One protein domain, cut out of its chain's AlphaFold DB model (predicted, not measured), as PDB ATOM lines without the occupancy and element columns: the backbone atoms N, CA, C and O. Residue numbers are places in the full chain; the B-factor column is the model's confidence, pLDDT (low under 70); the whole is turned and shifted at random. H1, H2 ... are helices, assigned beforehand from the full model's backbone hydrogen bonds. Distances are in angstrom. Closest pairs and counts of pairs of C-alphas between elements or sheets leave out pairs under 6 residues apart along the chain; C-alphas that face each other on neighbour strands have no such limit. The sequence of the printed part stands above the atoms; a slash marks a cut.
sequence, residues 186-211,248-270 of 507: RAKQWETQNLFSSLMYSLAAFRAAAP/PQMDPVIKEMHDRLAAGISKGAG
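What this domain is: This is residues 186 to 211 and 248 to 270 of the 507 residues of an uncharacterized protein of Candidatus Micrarchaeota archaeon CG1_02_55_41 (UniProt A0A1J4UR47). Two helices, H1 and H2, pack side by side and run opposite ways, making a slender rod, with unnamed ends of the two printed pieces reaching along its length. The printed part has 49 residues with two named helices, H1 then H2, and no named strand, and its class is all helix. It is loose, with a radius of gyration of the C-alphas of 12.6 A, and spans 43 by 17 by 13 A.

Where its parts are: H1, residues 189 to 208, begins at C-alpha 189 (144.190, 167.089, 120.454) and is 28.2 A long from first to last C-alpha. H2, residues 252 to 268, is 24.3 A long and ends at C-alpha 268 (134.201, 169.289, 118.260).

How they stand to each other: H1 and H2 touch, and their closest C-alphas, those of Phe 196 and His 258, are 6.1 A apart. Their lines stand at a shallow tilt of 32 degrees, opposite ways. In H1 and H2 every O i to N i+4 pair is within hydrogen-bond range.

The domain as a whole: The two C-alphas farthest apart, those of Pro 211 and Gly 270, are 44.2 A apart. Residues 212 to 247 are not printed, and C-alphas 211 and 248 across this cut are 10.3 A apart. The mean pLDDT of the printed part is 77.7; residue 211, residues 248 to 250 and residues 267 to 270 are under 70.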
ATOM      1  N   ARG A 186     140.114 161.036 121.570       78.56
ATOM      2  CA  ARG A 186     140.571 160.006 120.625       78.56
ATOM      3  C   ARG A 186     141.771 160.480 119.809       78.56
ATOM      4  O   ARG A 186     142.731 159.734 119.644       78.56
ATOM      5  N   ALA A 187     141.743 161.725 119.341       81.62
ATOM      6  CA  ALA A 187     142.827 162.319 118.563       81.62
ATOM      7  C   ALA A 187     143.946 162.943 119.421       81.62
ATOM      8  O   ALA A 187     144.889 163.501 118.863       81.62
ATOM      9  N   LYS A 188     143.856 162.878 120.762       83.12
ATOM     10  CA  LYS A 188     144.799 163.516 121.705       83.12
ATOM     11  C   LYS A 188     145.073 164.992 121.380       83.12
ATOM     12  O   LYS A 188     146.177 165.508 121.587       83.12
ATOM     13  N   GLN A 189     144.059 165.691 120.867       82.56
ATOM     14  CA  GLN A 189     144.190 167.089 120.454       82.56
ATOM     15  C   GLN A 189     144.493 167.985 121.650       82.56
ATOM     16  O   GLN A 189     145.310 168.890 121.532       82.56
ATOM     17  N   TRP A 190     143.917 167.682 122.817       81.69
ATOM     18  CA  TRP A 190     144.173 168.418 124.056       81.69
ATOM     19  C   TRP A 190     145.631 168.309 124.528       81.69
ATOM     20  O   TRP A 190     146.245 169.313 124.880       81.69
ATOM     21  N   GLU A 191     146.219 167.108 124.502       84.81
ATOM     22  CA  GLU A 191     147.629 166.897 124.874       84.81
ATOM     23  C   GLU A 191     148.560 167.659 123.927       84.81
ATOM     24  O   GLU A 191     149.493 168.338 124.357       84.81
ATOM     25  N   THR A 192     148.250 167.595 122.632       83.75
ATOM     26  CA  THR A 192     149.022 168.256 121.582       83.75
ATOM     27  C   THR A 192     148.888 169.778 121.680       83.75
ATOM     28  O   THR A 192     149.886 170.491 121.592       83.75
ATOM     29  N   GLN A 193     147.682 170.294 121.937       84.38
ATOM     30  CA  GLN A 193     147.455 171.715 122.182       84.38
ATOM     31  C   GLN A 193     148.239 172.184 123.410       84.38
ATOM     32  O   GLN A 193     148.956 173.173 123.312       84.38
ATOM     33  N   ASN A 194     148.178 171.460 124.533       85.56
ATOM     34  CA  ASN A 194     148.921 171.817 125.743       85.56
ATOM     35  C   ASN A 194     150.435 171.837 125.513       85.56
ATOM     36  O   ASN A 194     151.119 172.709 126.054       85.56
ATOM     37  N   LEU A 195     150.963 170.925 124.690       85.94
ATOM     38  CA  LEU A 195     152.367 170.939 124.287       85.94
ATOM     39  C   LEU A 195     152.708 172.217 123.508       85.94
ATOM     40  O   LEU A 195     153.657 172.913 123.868       85.94
ATOM     41  N   PHE A 196     151.921 172.570 122.488       84.38
ATOM     42  CA  PHE A 196     152.138 173.794 121.709       84.38
ATOM     43  C   PHE A 196     151.960 175.066 122.541       84.38
ATOM     44  O   PHE A 196     152.766 175.987 122.420       84.38
ATOM     45  N   SER A 197     150.962 175.118 123.425       83.06
ATOM     46  CA  SER A 197     150.777 176.231 124.358       83.06
ATOM     47  C   SER A 197     151.980 176.357 125.293       83.06
ATOM     48  O   SER A 197     152.524 177.450 125.444       83.06
ATOM     49  N   SER A 198     152.464 175.247 125.858       87.44
ATOM     50  CA  SER A 198     153.655 175.236 126.718       87.44
ATOM     51  C   SER A 198     154.904 175.695 125.966       87.44
ATOM     52  O   SER A 198     155.685 176.480 126.504       87.44
ATOM     53  N   LEU A 199     155.077 175.273 124.709       85.00
ATOM     54  CA  LEU A 199     156.155 175.741 123.836       85.00
ATOM     55  C   LEU A 199     156.036 177.238 123.539       85.00
ATOM     56  O   LEU A 199     157.037 177.939 123.643       85.00
ATOM     57  N   MET A 200     154.842 177.754 123.230       82.50
ATOM     58  CA  MET A 200     154.633 179.190 123.006       82.50
ATOM     59  C   MET A 200     154.972 180.014 124.246       82.50
ATOM     60  O   MET A 200     155.720 180.984 124.140       82.50
ATOM     61  N   TYR A 201     154.471 179.622 125.421       84.31
ATOM     62  CA  TYR A 201     154.760 180.332 126.668       84.31
ATOM     63  C   TYR A 201     156.241 180.245 127.044       84.31
ATOM     64  O   TYR A 201     156.833 181.251 127.433       84.31
ATOM     65  N   SER A 202     156.866 179.079 126.861       84.94
ATOM     66  CA  SER A 202     158.298 178.901 127.120       84.94
ATOM     67  C   SER A 202     159.142 179.733 126.159       84.94
ATOM     68  O   SER A 202     160.044 180.439 126.596       84.94
ATOM     69  N   LEU A 203     158.833 179.720 124.857       81.31
ATOM     70  CA  LEU A 203     159.518 180.547 123.862       81.31
ATOM     71  C   LEU A 203     159.342 182.033 124.161       81.31
ATOM     72  O   LEU A 203     160.314 182.775 124.080       81.31
ATOM     73  N   ALA A 204     158.141 182.473 124.538       80.38
ATOM     74  CA  ALA A 204     157.906 183.854 124.942       80.38
ATOM     75  C   ALA A 204     158.779 184.247 126.147       80.38
ATOM     76  O   ALA A 204     159.409 185.303 126.116       80.38
ATOM     77  N   ALA A 205     158.891 183.377 127.157       79.31
ATOM     78  CA  ALA A 205     159.755 183.598 128.317       79.31
ATOM     79  C   ALA A 205     161.249 183.624 127.944       79.31
ATOM     80  O   ALA A 205     161.957 184.557 128.319       79.31
ATOM     81  N   PHE A 206     161.725 182.661 127.144       75.56
ATOM     82  CA  PHE A 206     163.108 182.635 126.653       75.56
ATOM     83  C   PHE A 206     163.461 183.883 125.847       75.56
ATOM     84  O   PHE A 206     164.574 184.387 125.936       75.56
ATOM     85  N   ARG A 207     162.514 184.403 125.065       72.38
ATOM     86  CA  ARG A 207     162.723 185.593 124.233       72.38
ATOM     87  C   ARG A 207     162.662 186.883 125.024       72.38
ATOM     88  O   ARG A 207     163.407 187.800 124.711       72.38
ATOM     89  N   ALA A 208     161.826 186.945 126.058       71.69
ATOM     90  CA  ALA A 208     161.862 188.042 127.017       71.69
ATOM     91  C   ALA A 208     163.210 188.097 127.760       71.69
ATOM     92  O   ALA A 208     163.657 189.178 128.126       71.69
ATOM     93  N   ALA A 209     163.864 186.945 127.941       70.81
ATOM     94  CA  ALA A 209     165.194 186.827 128.539       70.81
ATOM     95  C   ALA A 209     166.356 186.889 127.524       70.81
ATOM     96  O   ALA A 209     167.515 186.775 127.927       70.81
ATOM     97  N   ALA A 210     166.084 187.030 126.221       70.44
ATOM     98  CA  ALA A 210     167.127 187.045 125.200       70.44
ATOM     99  C   ALA A 210     167.921 188.367 125.226       70.44
ATOM    100  O   ALA A 210     167.348 189.414 125.537       70.44
ATOM    101  N   PRO A 211     169.219 188.350 124.860       66.94
ATOM    102  CA  PRO A 211     170.018 189.568 124.769       66.94
ATOM    103  C   PRO A 211     169.395 190.554 123.776       66.94
ATOM    104  O   PRO A 211     169.158 190.214 122.616       66.94
ATOM    105  N   PRO A 248     163.491 188.386 118.358       66.38
ATOM    106  CA  PRO A 248     163.158 187.338 117.405       66.38
ATOM    107  C   PRO A 248     161.633 187.189 117.343       66.38
ATOM    108  O   PRO A 248     160.974 187.038 118.378       66.38
ATOM    109  N   GLN A 249     161.058 187.261 116.137       69.06
ATOM    110  CA  GLN A 249     159.609 187.168 115.931       69.06
ATOM    111  C   GLN A 249     159.106 185.766 116.248       69.06
ATOM    112  O   GLN A 249     159.821 184.781 116.029       69.06
ATOM    113  N   MET A 250     157.929 185.652 116.881       68.19
ATOM    114  CA  MET A 250     157.336 184.341 117.195       68.19
ATOM    115  C   MET A 250     157.204 183.560 115.908       68.19
ATOM    116  O   MET A 250     156.770 184.135 114.915       68.19
ATOM    117  N   ASP A 251     157.641 182.299 115.927       74.56
ATOM    118  CA  ASP A 251     157.498 181.462 114.748       74.56
ATOM    119  C   ASP A 251     155.999 181.415 114.410       74.56
ATOM    120  O   ASP A 251     155.206 180.937 115.236       74.56
ATOM    121  N   PRO A 252     155.588 181.973 113.256       78.62
ATOM    122  CA  PRO A 252     154.183 182.043 112.895       78.62
ATOM    123  C   PRO A 252     153.575 180.646 112.765       78.62
ATOM    124  O   PRO A 252     152.380 180.502 113.001       78.62
ATOM    125  N   VAL A 253     154.380 179.613 112.488       78.56
ATOM    126  CA  VAL A 253     153.923 178.227 112.343       78.56
ATOM    127  C   VAL A 253     153.438 177.660 113.674       78.56
ATOM    128  O   VAL A 253     152.402 177.003 113.716       78.56
ATOM    129  N   ILE A 254     154.128 177.938 114.786       77.88
ATOM    130  CA  ILE A 254     153.710 177.453 116.115       77.88
ATOM    131  C   ILE A 254     152.375 178.091 116.509       77.88
ATOM    132  O   ILE A 254     151.477 177.409 117.007       77.88
ATOM    133  N   LYS A 255     152.229 179.392 116.237       80.94
ATOM    134  CA  LYS A 255     150.980 180.119 116.468       80.94
ATOM    135  C   LYS A 255     149.852 179.584 115.586       80.94
ATOM    136  O   LYS A 255     148.768 179.306 116.083       80.94
ATOM    137  N   GLU A 256     150.116 179.388 114.297       85.25
ATOM    138  CA  GLU A 256     149.136 178.867 113.347       85.25
ATOM    139  C   GLU A 256     148.687 177.444 113.707       85.25
ATOM    140  O   GLU A 256     147.495 177.145 113.660       85.25
ATOM    141  N   MET A 257     149.608 176.569 114.122       80.00
ATOM    142  CA  MET A 257     149.277 175.214 114.573       80.00
ATOM    143  C   MET A 257     148.443 175.229 115.856       80.00
ATOM    144  O   MET A 257     147.454 174.501 115.948       80.00
ATOM    145  N   HIS A 258     148.788 176.087 116.821       82.38
ATOM    146  CA  HIS A 258     147.977 176.289 118.020       82.38
ATOM    147  C   HIS A 258     146.559 176.768 117.671       82.38
ATOM    148  O   HIS A 258     145.582 176.204 118.163       82.38
ATOM    149  N   ASP A 259     146.432 177.758 116.786       83.31
ATOM    150  CA  ASP A 259     145.142 178.330 116.398       83.31
ATOM    151  C   ASP A 259     144.285 177.322 115.610       83.31
ATOM    152  O   ASP A 259     143.076 177.222 115.840       83.31
ATOM    153  N   ARG A 260     144.900 176.503 114.742       83.06
ATOM    154  CA  ARG A 260     144.223 175.398 114.038       83.06
ATOM    155  C   ARG A 260     143.717 174.324 115.004       83.06
ATOM    156  O   ARG A 260     142.577 173.885 114.864       83.06
ATOM    157  N   LEU A 261     144.518 173.924 115.996       79.88
ATOM    158  CA  LEU A 261     144.107 172.950 117.018       79.88
ATOM    159  C   LEU A 261     142.992 173.504 117.915       79.88
ATOM    160  O   LEU A 261     141.994 172.826 118.144       79.88
ATOM    161  N   ALA A 262     143.108 174.762 118.348       77.88
ATOM    162  CA  ALA A 262     142.076 175.437 119.133       77.88
ATOM    163  C   ALA A 262     140.753 175.571 118.354       77.88
ATOM    164  O   ALA A 262     139.666 175.423 118.925       77.88
ATOM    165  N   ALA A 263     140.824 175.820 117.042       77.38
ATOM    166  CA  ALA A 263     139.659 175.825 116.163       77.38
ATOM    167  C   ALA A 263     139.043 174.426 116.002       77.38
ATOM    168  O   ALA A 263     137.816 174.312 116.011       77.38
ATOM    169  N   GLY A 264     139.867 173.375 115.909       72.62
ATOM    170  CA  GLY A 264     139.428 171.976 115.874       72.62
ATOM    171  C   GLY A 264     138.632 171.577 117.118       72.62
ATOM    172  O   GLY A 264     137.477 171.174 116.996       72.62
ATOM    173  N   ILE A 265     139.196 171.821 118.302       74.00
ATOM    174  CA  ILE A 265     138.559 171.544 119.602       74.00
ATOM    175  C   ILE A 265     137.259 172.346 119.761       74.00
ATOM    176  O   ILE A 265     136.219 171.825 120.158       74.00
ATOM    177  N   SER A 266     137.266 173.624 119.361       70.50
ATOM    178  CA  SER A 266     136.053 174.459 119.382       70.50
ATOM    179  C   SER A 266     134.939 173.928 118.474       70.50
ATOM    180  O   SER A 266     133.761 174.156 118.754       70.50
ATOM    181  N   LYS A 267     135.299 173.276 117.360       69.81
ATOM    182  CA  LYS A 267     134.344 172.677 116.423       69.81
ATOM    183  C   LYS A 267     133.784 171.363 116.971       69.81
ATOM    184  O   LYS A 267     132.586 171.144 116.833       69.81
ATOM    185  N   GLY A 268     134.619 170.538 117.610       64.81
ATOM    186  CA  GLY A 268     134.201 169.289 118.260       64.81
ATOM    187  C   GLY A 268     133.235 169.515 119.424       64.81
ATOM    188  O   GLY A 268     132.227 168.831 119.536       64.81
ATOM    189  N   ALA A 269     133.462 170.558 120.224       62.28
ATOM    190  CA  ALA A 269     132.644 170.856 121.398       62.28
ATOM    191  C   ALA A 269     131.228 171.401 121.098       62.28
ATOM    192  O   ALA A 269     130.454 171.602 122.031       62.28
ATOM    193  N   GLY A 270     130.895 171.757 119.848       58.97
ATOM    194  CA  GLY A 270     129.608 172.384 119.482       58.97
ATOM    195  C   GLY A 270     129.313 173.744 120.155       58.97
ATOM    196  O   GLY A 270     128.309 174.395 119.857       58.97
TER     197      GLY A 270